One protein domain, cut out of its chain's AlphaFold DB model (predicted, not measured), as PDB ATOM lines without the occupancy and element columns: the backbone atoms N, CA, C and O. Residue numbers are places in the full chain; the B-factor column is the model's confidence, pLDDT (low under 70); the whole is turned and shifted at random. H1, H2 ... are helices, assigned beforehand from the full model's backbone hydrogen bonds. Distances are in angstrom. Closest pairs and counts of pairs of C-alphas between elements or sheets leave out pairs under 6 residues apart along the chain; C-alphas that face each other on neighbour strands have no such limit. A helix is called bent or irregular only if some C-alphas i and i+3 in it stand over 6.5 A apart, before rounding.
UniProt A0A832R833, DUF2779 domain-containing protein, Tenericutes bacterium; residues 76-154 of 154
ATOM      1  N   HIS A  76      -7.569  35.502  17.736       94.62
ATOM      2  CA  HIS A  76      -8.674  36.429  17.557       94.62
ATOM      3  C   HIS A  76      -8.127  37.827  17.261       94.62
ATOM      4  O   HIS A  76      -7.112  38.231  17.830       94.62
ATOM      5  N   LYS A  77      -8.811  38.603  16.412       95.25
ATOM      6  CA  LYS A  77      -8.371  39.959  16.022       95.25
ATOM      7  C   LYS A  77      -8.117  40.880  17.228       95.25
ATOM      8  O   LYS A  77      -7.162  41.658  17.225       95.25
ATOM      9  N   ASP A  78      -8.912  40.725  18.288       93.81
ATOM     10  CA  ASP A  78      -8.852  41.575  19.486       93.81
ATOM     11  C   ASP A  78      -7.690  41.212  20.430       93.81
ATOM     12  O   ASP A  78      -7.386  41.961  21.361       93.81
ATOM     13  N   PHE A  79      -6.979  40.109  20.162       93.56
ATOM     14  CA  PHE A  79      -5.704  39.824  20.827       93.56
ATOM     15  C   PHE A  79      -4.640  40.839  20.410       93.56
ATOM     16  O   PHE A  79      -3.795  41.212  21.224       93.56
ATOM     17  N   SER A  80      -4.675  41.285  19.146       91.62
ATOM     18  CA  SER A  80      -3.684  42.202  18.563       91.62
ATOM     19  C   SER A  80      -2.240  41.749  18.841       91.62
ATOM     20  O   SER A  80      -1.393  42.527  19.271       91.62
ATOM     21  N   GLY A  81      -1.982  40.447  18.672       90.69
ATOM     22  CA  GLY A  81      -0.686  39.813  18.945       90.69
ATOM     23  C   GLY A  81      -0.362  39.529  20.423       90.69
ATOM     24  O   GLY A  81       0.658  38.901  20.698       90.69
ATOM     25  N   SER A  82      -1.207  39.937  21.377       92.25
ATOM     26  CA  SER A  82      -1.010  39.703  22.814       92.25
ATOM     27  C   SER A  82      -1.867  38.556  23.346       92.25
ATOM     28  O   SER A  82      -3.066  38.493  23.097       92.25
ATOM     29  N   TYR A  83      -1.251  37.694  24.156       93.31
ATOM     30  CA  TYR A  83      -1.887  36.518  24.767       93.31
ATOM     31  C   TYR A  83      -1.975  36.603  26.296       93.31
ATOM     32  O   TYR A  83      -2.170  35.595  26.969       93.31
ATOM     33  N   SER A  84      -1.816  37.800  26.868       90.06
ATOM     34  CA  SER A  84      -2.038  37.995  28.308       90.06
ATOM     35  C   SER A  84      -3.469  37.613  28.698       90.06
ATOM     36  O   SER A  84      -4.392  37.820  27.908       90.06
ATOM     37  N   ILE A  85      -3.683  37.127  29.927       90.25
ATOM     38  CA  ILE A  85      -5.024  36.741  30.404       90.25
ATOM     39  C   ILE A  85      -6.049  37.864  30.243       90.25
ATOM     40  O   ILE A  85      -7.186  37.623  29.872       90.25
ATOM     41  N   LYS A  86      -5.638  39.124  30.405       85.00
ATOM     42  CA  LYS A  86      -6.512  40.292  30.228       85.00
ATOM     43  C   LYS A  86      -6.981  40.516  28.797       85.00
ATOM     44  O   LYS A  86      -7.979  41.197  28.588       85.00
ATOM     45  N   LYS A  87      -6.232  40.005  27.820       90.75
ATOM     46  CA  LYS A  87      -6.576  40.063  26.398       90.75
ATOM     47  C   LYS A  87      -7.357  38.833  25.964       90.75
ATOM     48  O   LYS A  87      -8.286  38.967  25.179       90.75
ATOM     49  N   THR A  88      -7.004  37.659  26.482       93.00
ATOM     50  CA  THR A  88      -7.644  36.400  26.088       93.00
ATOM     51  C   THR A  88      -8.968  36.162  26.809       93.00
ATOM     52  O   THR A  88      -9.923  35.719  26.174       93.00
ATOM     53  N   LEU A  89      -9.065  36.504  28.098       93.94
ATOM     54  CA  LEU A  89     -10.244  36.249  28.928       93.94
ATOM     55  C   LEU A  89     -11.524  36.898  28.379       93.94
ATOM     56  O   LEU A  89     -12.491  36.159  28.214       93.94
ATOM     57  N   PRO A  90     -11.560  38.202  28.027       93.56
ATOM     58  CA  PRO A  90     -12.801  38.844  27.578       93.56
ATOM     59  C   PRO A  90     -13.240  38.424  26.170       93.56
ATOM     60  O   PRO A  90     -14.356  38.706  25.757       93.56
ATOM     61  N   VAL A  91     -12.343  37.809  25.396       93.94
ATOM     62  CA  VAL A  91     -12.658  37.284  24.059       93.94
ATOM     63  C   VAL A  91     -13.277  35.893  24.157       93.94
ATOM     64  O   VAL A  91     -14.146  35.546  23.365       93.94
ATOM     65  N   LEU A  92     -12.798  35.082  25.100       93.56
ATOM     66  CA  LEU A  92     -13.240  33.700  25.270       93.56
ATOM     67  C   LEU A  92     -14.399  33.570  26.267       93.56
ATOM     68  O   LEU A  92     -15.095  32.560  26.257       93.56
ATOM     69  N   THR A  93     -14.601  34.552  27.141       93.25
ATOM     70  CA  THR A  93     -15.545  34.470  28.262       93.25
ATOM     71  C   THR A  93     -16.166  35.837  28.548       93.25
ATOM     72  O   THR A  93     -15.586  36.864  28.202       93.25
ATOM     73  N   ASP A  94     -17.273  35.854  29.289       90.81
ATOM     74  CA  ASP A  94     -17.897  37.090  29.786       90.81
ATOM     75  C   ASP A  94     -17.246  37.626  31.082       90.81
ATOM     76  O   ASP A  94     -17.735  38.573  31.703       90.81
ATOM     77  N   LEU A  95     -16.139  37.021  31.533       91.50
ATOM     78  CA  LEU A  95     -15.441  37.441  32.746       91.50
ATOM     79  C   LEU A  95     -14.575  38.678  32.503       91.50
ATOM     80  O   LEU A  95     -13.903  38.825  31.481       91.50
ATOM     81  N   SER A  96     -14.513  39.552  33.509       87.12
ATOM     82  CA  SER A  96     -13.624  40.711  33.489       87.12
ATOM     83  C   SER A  96     -13.116  41.077  34.880       87.12
ATOM     84  O   SER A  96     -13.725  40.759  35.900       87.12
ATOM     85  N   TYR A  97     -12.012  41.820  34.905       86.88
ATOM     86  CA  TYR A  97     -11.419  42.374  36.125       86.88
ATOM     87  C   TYR A  97     -11.990  43.754  36.486       86.88
ATOM     88  O   TYR A  97     -11.554  44.372  37.454       86.88
ATOM     89  N   ASN A  98     -12.943  44.281  35.708       87.06
ATOM     90  CA  ASN A  98     -13.359  45.684  35.799       87.06
ATOM     91  C   ASN A  98     -14.016  46.036  37.141       87.06
ATOM     92  O   ASN A  98     -13.872  47.171  37.599       87.06
ATOM     93  N   ASN A  99     -14.661  45.054  37.775       87.62
ATOM     94  CA  ASN A  99     -15.395  45.207  39.032       87.62
ATOM     95  C   ASN A  99     -14.535  44.962  40.286       87.62
ATOM     96  O   ASN A  99     -15.067  44.961  41.393       87.62
ATOM     97  N   LEU A 100     -13.228  44.721  40.137       91.44
ATOM     98  CA  LEU A 100     -12.324  44.495  41.267       91.44
ATOM     99  C   LEU A 100     -11.632  45.791  41.700       91.44
ATOM    100  O   LEU A 100     -11.275  46.614  40.859       91.44
ATOM    101  N   SER A 101     -11.394  45.947  43.005       93.19
ATOM    102  CA  SER A 101     -10.583  47.054  43.541       93.19
ATOM    103  C   SER A 101      -9.122  46.947  43.094       93.19
ATOM    104  O   SER A 101      -8.508  47.952  42.753       93.19
ATOM    105  N   VAL A 102      -8.587  45.721  43.060       92.50
ATOM    106  CA  VAL A 102      -7.258  45.395  42.528       92.50
ATOM    107  C   VAL A 102      -7.440  44.708  41.185       92.50
ATOM    108  O   VAL A 102      -8.090  43.668  41.096       92.50
ATOM    109  N   LYS A 103      -6.882  45.298  40.128       89.81
ATOM    110  CA  LYS A 103      -7.168  44.888  38.746       89.81
ATOM    111  C   LYS A 103      -5.967  44.282  38.043       89.81
ATOM    112  O   LYS A 103      -6.099  43.813  36.908       89.81
ATOM    113  N   ASN A 104      -4.769  44.379  38.612       90.50
ATOM    114  CA  ASN A 104      -3.541  43.952  37.949       90.50
ATOM    115  C   ASN A 104      -2.411  43.610  38.925       90.50
ATOM    116  O   ASN A 104      -2.444  44.016  40.083       90.50
ATOM    117  N   GLY A 105      -1.390  42.907  38.425       89.19
ATOM    118  CA  GLY A 105      -0.252  42.466  39.235       89.19
ATOM    119  C   GLY A 105       0.544  43.605  39.886       89.19
ATOM    120  O   GLY A 105       0.960  43.472  41.032       89.19
ATOM    121  N   THR A 106       0.707  44.748  39.214       93.25
ATOM    122  CA  THR A 106       1.398  45.916  39.784       93.25
ATOM    123  C   THR A 106       0.604  46.522  40.943       93.25
ATOM    124  O   THR A 106       1.165  46.805  41.997       93.25
ATOM    125  N   GLU A 107      -0.712  46.682  40.784       94.81
ATOM    126  CA  GLU A 107      -1.606  47.137  41.856       94.81
ATOM    127  C   GLU A 107      -1.638  46.151  43.025       94.81
ATOM    128  O   GLU A 107      -1.639  46.581  44.179       94.81
ATOM    129  N   ALA A 108      -1.623  44.845  42.741       95.25
ATOM    130  CA  ALA A 108      -1.574  43.810  43.765       95.25
ATOM    131  C   ALA A 108      -0.283  43.910  44.590       95.25
ATOM    132  O   ALA A 108      -0.338  43.942  45.820       95.25
ATOM    133  N   LEU A 109       0.865  44.056  43.918       95.19
ATOM    134  CA  LEU A 109       2.166  44.234  44.561       95.19
ATOM    135  C   LEU A 109       2.208  45.499  45.430       95.19
ATOM    136  O   LEU A 109       2.633  45.440  46.582       95.19
ATOM    137  N   ILE A 110       1.744  46.635  44.900       96.81
ATOM    138  CA  ILE A 110       1.712  47.908  45.638       96.81
ATOM    139  C   ILE A 110       0.792  47.807  46.856       96.81
ATOM    140  O   ILE A 110       1.147  48.282  47.933       96.81
ATOM    141  N   THR A 111      -0.384  47.197  46.696       96.94
ATOM    142  CA  THR A 111      -1.338  46.987  47.793       96.94
ATOM    143  C   THR A 111      -0.711  46.137  48.894       96.94
ATOM    144  O   THR A 111      -0.743  46.536  50.056       96.94
ATOM    145  N   TYR A 112      -0.071  45.024  48.531       97.00
ATOM    146  CA  TYR A 112       0.613  44.147  49.480       97.00
ATOM    147  C   TYR A 112       1.758  44.861  50.215       97.00
ATOM    148  O   TYR A 112       1.855  44.785  51.437       97.00
ATOM    149  N   ALA A 113       2.591  45.626  49.502       97.31
ATOM    150  CA  ALA A 113       3.713  46.357  50.096       97.31
ATOM    151  C   ALA A 113       3.280  47.418  51.128       97.31
ATOM    152  O   ALA A 113       4.066  47.792  51.998       97.31
ATOM    153  N   LYS A 114       2.034  47.901  51.052       97.25
ATOM    154  CA  LYS A 114       1.480  48.886  51.990       97.25
ATOM    155  C   LYS A 114       0.941  48.279  53.286       97.25
ATOM    156  O   LYS A 114       0.682  49.038  54.214       97.25
ATOM    157  N   PHE A 115       0.798  46.955  53.375       97.75
ATOM    158  CA  PHE A 115       0.216  46.273  54.537       97.75
ATOM    159  C   PHE A 115       0.774  46.723  55.898       97.75
ATOM    160  O   PHE A 115      -0.036  46.971  56.789       97.75
ATOM    161  N   PRO A 116       2.097  46.902  56.089       97.94
ATOM    162  CA  PRO A 116       2.644  47.316  57.387       97.94
ATOM    163  C   PRO A 116       2.238  48.728  57.836       97.94
ATOM    164  O   PRO A 116       2.420  49.067  59.001       97.94
ATOM    165  N   TYR A 117       1.730  49.555  56.920       97.44
ATOM    166  CA  TYR A 117       1.406  50.966  57.155       97.44
ATOM    167  C   TYR A 117      -0.103  51.236  57.206       97.44
ATOM    168  O   TYR A 117      -0.510  52.388  57.320       97.44
ATOM    169  N   MET A 118      -0.926  50.194  57.079       97.69
ATOM    170  CA  MET A 118      -2.383  50.298  57.082       97.69
ATOM    171  C   MET A 118      -2.951  50.217  58.498       97.69
ATOM    172  O   MET A 118      -2.441  49.500  59.363       97.69
ATOM    173  N   THR A 119      -4.071  50.901  58.710       98.19
ATOM    174  CA  THR A 119      -4.964  50.628  59.842       98.19
ATOM    175  C   THR A 119      -5.544  49.212  59.747       98.19
ATOM    176  O   THR A 119      -5.501  48.556  58.702       98.19
ATOM    177  N   LYS A 120      -6.127  48.718  60.843       97.56
ATOM    178  CA  LYS A 120      -6.717  47.374  60.888       97.56
ATOM    179  C   LYS A 120      -7.855  47.217  59.871       97.56
ATOM    180  O   LYS A 120      -7.978  46.174  59.227       97.56
ATOM    181  N   GLU A 121      -8.671  48.252  59.727       97.38
ATOM    182  CA  GLU A 121      -9.802  48.305  58.807       97.38
ATOM    183  C   GLU A 121      -9.325  48.301  57.346       97.38
ATOM    184  O   GLU A 121      -9.797  47.490  56.546       97.38
ATOM    185  N   GLU A 122      -8.337  49.136  57.011       97.31
ATOM    186  CA  GLU A 122      -7.742  49.199  55.666       97.31
ATOM    187  C   GLU A 122      -7.051  47.893  55.273       97.31
ATOM    188  O   GLU A 122      -7.204  47.435  54.136       97.31
ATOM    189  N   PHE A 123      -6.325  47.274  56.209       98.00
ATOM    190  CA  PHE A 123      -5.702  45.973  55.996       98.00
ATOM    191  C   PHE A 123      -6.759  44.913  55.686       98.00
ATOM    192  O   PHE A 123      -6.641  44.203  54.690       98.00
ATOM    193  N   SER A 124      -7.818  44.830  56.500       97.94
ATOM    194  CA  SER A 124      -8.895  43.852  56.312       97.94
ATOM    195  C   SER A 124      -9.559  43.999  54.939       97.94
ATOM    196  O   SER A 124      -9.761  43.012  54.227       97.94
ATOM    197  N   GLN A 125      -9.843  45.234  54.520       97.75
ATOM    198  CA  GLN A 125     -10.419  45.502  53.204       97.75
ATOM    199  C   GLN A 125      -9.451  45.124  52.072       97.75
ATOM    200  O   GLN A 125      -9.818  44.373  51.167       97.75
ATOM    201  N   SER A 126      -8.203  45.590  52.146       97.44
ATOM    202  CA  SER A 126      -7.182  45.355  51.116       97.44
ATOM    203  C   SER A 126      -6.843  43.871  50.972       97.44
ATOM    204  O   SER A 126      -6.695  43.368  49.860       97.44
ATOM    205  N   TYR A 127      -6.782  43.142  52.087       97.75
ATOM    206  CA  TYR A 127      -6.581  41.697  52.103       97.75
ATOM    207  C   TYR A 127      -7.719  40.958  51.392       97.75
ATOM    208  O   TYR A 127      -7.470  40.111  50.533       97.75
ATOM    209  N   ASN A 128      -8.973  41.314  51.686       97.69
ATOM    210  CA  ASN A 128     -10.130  40.727  51.013       97.69
ATOM    211  C   ASN A 128     -10.148  41.037  49.511       97.69
ATOM    212  O   ASN A 128     -10.524  40.178  48.711       97.69
ATOM    213  N   ASP A 129      -9.724  42.233  49.112       97.19
ATOM    214  CA  ASP A 129      -9.661  42.608  47.702       97.19
ATOM    215  C   ASP A 129      -8.533  41.879  46.954       97.19
ATOM    216  O   ASP A 129      -8.761  41.404  45.838       97.19
ATOM    217  N   LEU A 130      -7.370  41.663  47.585       97.56
ATOM    218  CA  LEU A 130      -6.324  40.786  47.045       97.56
ATOM    219  C   LEU A 130      -6.789  39.329  46.939       97.56
ATOM    220  O   LEU A 130      -6.522  38.676  45.931       97.56
ATOM    221  N   LEU A 131      -7.526  38.816  47.930       96.44
ATOM    222  CA  LEU A 131      -8.091  37.466  47.864       96.44
ATOM    223  C   LEU A 131      -9.086  37.316  46.709       96.44
ATOM    224  O   LEU A 131      -9.060  36.300  46.015       96.44
ATOM    225  N   LYS A 132      -9.957  38.307  46.476       96.00
ATOM    226  CA  LYS A 132     -10.868  38.305  45.319       96.00
ATOM    227  C   LYS A 132     -10.091  38.306  44.004       96.00
ATOM    228  O   LYS A 132     -10.420  37.524  43.117       96.00
ATOM    229  N   TYR A 133      -9.052  39.135  43.897       94.94
ATOM    230  CA  TYR A 133      -8.183  39.183  42.721       94.94
ATOM    231  C   TYR A 133      -7.492  37.832  42.462       94.94
ATOM    232  O   TYR A 133      -7.579  37.300  41.358       94.94
ATOM    233  N   CYS A 134      -6.911  37.213  43.492       92.81
ATOM    234  CA  CYS A 134      -6.269  35.899  43.393       92.81
ATOM    235  C   CYS A 134      -7.249  34.791  42.953       92.81
ATOM    236  O   CYS A 134      -6.931  33.968  42.087       92.81
ATOM    237  N   LYS A 135      -8.477  34.801  43.491       93.50
ATOM    238  CA  LYS A 135      -9.549  33.889  43.055       93.50
ATOM    239  C   LYS A 135      -9.912  34.107  41.585       93.50
ATOM    240  O   LYS A 135     -10.062  33.129  40.856       93.50
ATOM    241  N   GLN A 136     -10.025  35.364  41.149       93.44
ATOM    242  CA  GLN A 136     -10.331  35.706  39.760       93.44
ATOM    243  C   GLN A 136      -9.237  35.223  38.799       93.44
ATOM    244  O   GLN A 136      -9.581  34.661  37.763       93.44
ATOM    245  N   ASP A 137      -7.954  35.382  39.143       91.31
ATOM    246  CA  ASP A 137      -6.831  34.901  38.316       91.31
ATOM    247  C   ASP A 137      -6.882  33.382  38.112       91.31
ATOM    248  O   ASP A 137      -6.719  32.891  36.992       91.31
ATOM    249  N   THR A 138      -7.201  32.632  39.169       91.94
ATOM    250  CA  THR A 138      -7.375  31.175  39.074       91.94
ATOM    251  C   THR A 138      -8.588  30.816  38.214       91.94
ATOM    252  O   THR A 138      -8.491  29.994  37.301       91.94
ATOM    253  N   TRP A 139      -9.736  31.452  38.472       94.75
ATOM    254  CA  TRP A 139     -10.985  31.163  37.766       94.75
ATOM    255  C   TRP A 139     -10.914  31.503  36.273       94.75
ATOM    256  O   TRP A 139     -11.405  30.748  35.435       94.75
ATOM    257  N   ALA A 140     -10.223  32.589  35.928       94.56
ATOM    258  CA  ALA A 140      -9.991  32.996  34.552       94.56
ATOM    259  C   ALA A 140      -9.284  31.903  33.732       94.56
ATOM    260  O   ALA A 140      -9.697  31.619  32.609       94.56
ATOM    261  N   MET A 141      -8.257  31.247  34.287       94.62
ATOM    262  CA  MET A 141      -7.559  30.155  33.593       94.62
ATOM    263  C   MET A 141      -8.453  28.929  33.379       94.62
ATOM    264  O   MET A 141      -8.400  28.315  32.311       94.62
ATOM    265  N   VAL A 142      -9.294  28.597  34.363       94.75
ATOM    266  CA  VAL A 142     -10.254  27.485  34.271       94.75
ATOM    267  C   VAL A 142     -11.264  27.732  33.153       94.75
ATOM    268  O   VAL A 142     -11.436  26.876  32.285       94.75
ATOM    269  N   GLU A 143     -11.889  28.910  33.129       96.31
ATOM    270  CA  GLU A 143     -12.911  29.239  32.130       96.31
ATOM    271  C   GLU A 143     -12.325  29.389  30.722       96.31
ATOM    272  O   GLU A 143     -12.932  28.931  29.754       96.31
ATOM    273  N   ILE A 144     -11.106  29.927  30.588       95.06
ATOM    274  CA  ILE A 144     -10.394  29.941  29.302       95.06
ATOM    275  C   ILE A 144     -10.178  28.514  28.788       95.06
ATOM    276  O   ILE A 144     -10.509  28.217  27.639       95.06
ATOM    277  N   LEU A 145      -9.644  27.615  29.623       94.44
ATOM    278  CA  LEU A 145      -9.392  26.233  29.213       94.44
ATOM    279  C   LEU A 145     -10.690  25.509  28.842       94.44
ATOM    280  O   LEU A 145     -10.732  24.786  27.845       94.44
ATOM    281  N   LYS A 146     -11.750  25.715  29.626       95.31
ATOM    282  CA  LYS A 146     -13.082  25.179  29.346       95.31
ATOM    283  C   LYS A 146     -13.593  25.658  27.988       95.31
ATOM    284  O   LYS A 146     -13.975  24.821  27.172       95.31
ATOM    285  N   LYS A 147     -13.509  26.960  27.695       95.19
ATOM    286  CA  LYS A 147     -13.954  27.498  26.404       95.19
ATOM    287  C   LYS A 147     -13.174  26.916  25.231       95.19
ATOM    288  O   LYS A 147     -13.769  26.547  24.224       95.19
ATOM    289  N   LEU A 148     -11.852  26.798  25.352       93.81
ATOM    290  CA  LEU A 148     -11.026  26.199  24.297       93.81
ATOM    291  C   LEU A 148     -11.428  24.750  24.015       93.81
ATOM    292  O   LEU A 148     -11.476  24.355  22.855       93.81
ATOM    293  N   ARG A 149     -11.755  23.972  25.055       93.75
ATOM    294  CA  ARG A 149     -12.245  22.593  24.903       93.75
ATOM    295  C   ARG A 149     -13.578  22.544  24.159       93.75
ATOM    296  O   ARG A 149     -13.710  21.748  23.238       93.75
ATOM    297  N   GLU A 150     -14.521  23.417  24.503       94.62
ATOM    298  CA  GLU A 150     -15.810  23.522  23.800       94.62
ATOM    299  C   GLU A 150     -15.639  23.864  22.311       94.62
ATOM    300  O   GLU A 150     -16.401  23.386  21.481       94.62
ATOM    301  N   LEU A 151     -14.634  24.670  21.953       91.88
ATOM    302  CA  LEU A 151     -14.383  25.054  20.558       91.88
ATOM    303  C   LEU A 151     -13.833  23.910  19.690       91.88
ATOM    304  O   LEU A 151     -13.964  23.969  18.467       91.88
ATOM    305  N   VAL A 152     -13.198  22.900  20.295       90.25
ATOM    306  CA  VAL A 152     -12.585  21.769  19.569       90.25
ATOM    307  C   VAL A 152     -13.401  20.479  19.649       90.25
ATOM    308  O   VAL A 152     -13.243  19.612  18.793       90.25
ATOM    309  N   GLN A 153     -14.272  20.344  20.651       81.69
ATOM    310  CA  GLN A 153     -15.222  19.239  20.755       81.69
ATOM    311  C   GLN A 153     -16.394  19.509  19.804       81.69
ATOM    312  O   GLN A 153     -17.305  20.266  20.130       81.69
ATOM    313  N   LYS A 154     -16.324  18.937  18.599       51.59
ATOM    314  CA  LYS A 154     -17.448  18.870  17.656       51.59
ATOM    315  C   LYS A 154     -18.321  17.658  17.934       51.59
ATOM    316  O   LYS A 154     -17.741  16.588  18.220       51.59
TER     317      LYS A 154
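What this domain is: This is residues 76 to 154 of the 154 residues of the protein "DUF2779 domain-containing protein" of Tenericutes bacterium (UniProt A0A832R833). One long helix, H3, runs nearly the whole length of the domain like a spine, and two short helices, H1 and H2, sit along one side of it at different places on its length. H1 packs on the later part of H3, a long link with no named helix leads on to H2, and H2 sits beside the earlier part of H3; between H2 and H3 the chain turns round within residues 114 to 119, and H3 then runs back past both. The printed part has 79 residues with three named helices, in the order H1, H2, H3, and no named strand; the class is all helix. The whole is loose, with a radius of gyration of the C-alphas of 15.6 A, and is a rod in outline that spans 54 by 23 by 16 A.

How they stand to each other: From the first printed residue, His 76, the backbone passes through residues 76 to 84, which hold no named helix, into H1, residues 85 to 92. After a long link of 12 residues, 93 to 104, comes H2, residues 105 to 113. A short link of 6 residues, 114 to 119, joins it to H3, residues 120 to 152. H1 and H3 touch, with 8 pairs of C-alphas within 8 A. The closest C-alphas of the two are those of Leu 92 and Ile 144, 6.2 A apart. H3 touches H1 with residues 140 to 148 alone. Their lines stand at a steep tilt of 48 degrees, and they run the same way; centre to centre they are 13.1 A apart. H2 and H3 form a helical hairpin and only just touch, with 3 pairs of C-alphas within 8 A. The closest C-alphas here are those of Ala 108 and Leu 130, 6.5 A apart, and H3 touches H2 with residues 126 to 130 alone. Their lines stand at a shallow tilt of 25 degrees, and they run opposite ways; their centres are 15.3 A apart. H1 and H2 are apart, although they follow each other in the chain. In H2, every O i to N i+4 pair is within hydrogen-bond range, while 28 of 29 are in H3 and 2 of 4 in H1, where 3 of 5 pairs of O i to N i+3 are within range.

Where its parts are: H1 has 8 residues, from Ile 85, with its C-alpha at (-5.024, 36.741, 30.404), to Leu 92. It is 10.2 A from first to last C-alpha, and it is neither bent nor irregular, but only just: C-alphas 87 and 90 are 6.5 A apart. H2 has 9 residues, from Gly 105 to Ala 113, and measures 12.2 A. H3 has 33 residues and is the longest helix, at 49.0 A. It begins at Lys 120, with its C-alpha at (-6.717, 47.374, 60.888), and ends at Val 152, with its C-alpha at (-12.585, 21.769, 19.569).

The domain as a whole: The two C-alphas farthest apart are those of Tyr 117 and Lys 154, 54.3 A from each other, whereas the first and last printed C-alphas, those of His 76 and Lys 154, are 19.6 A apart. Lys 154 is also the last residue of the chain. The printed part has no cut. The link from H1 to H2 is long, and its C-alphas lie 5 to 13 A from the mean of the C-alphas; the link from H2 to H3 is short. The mean pLDDT of the printed part of this predicted model is 93.3, and residue 154 is the one printed residue under 70.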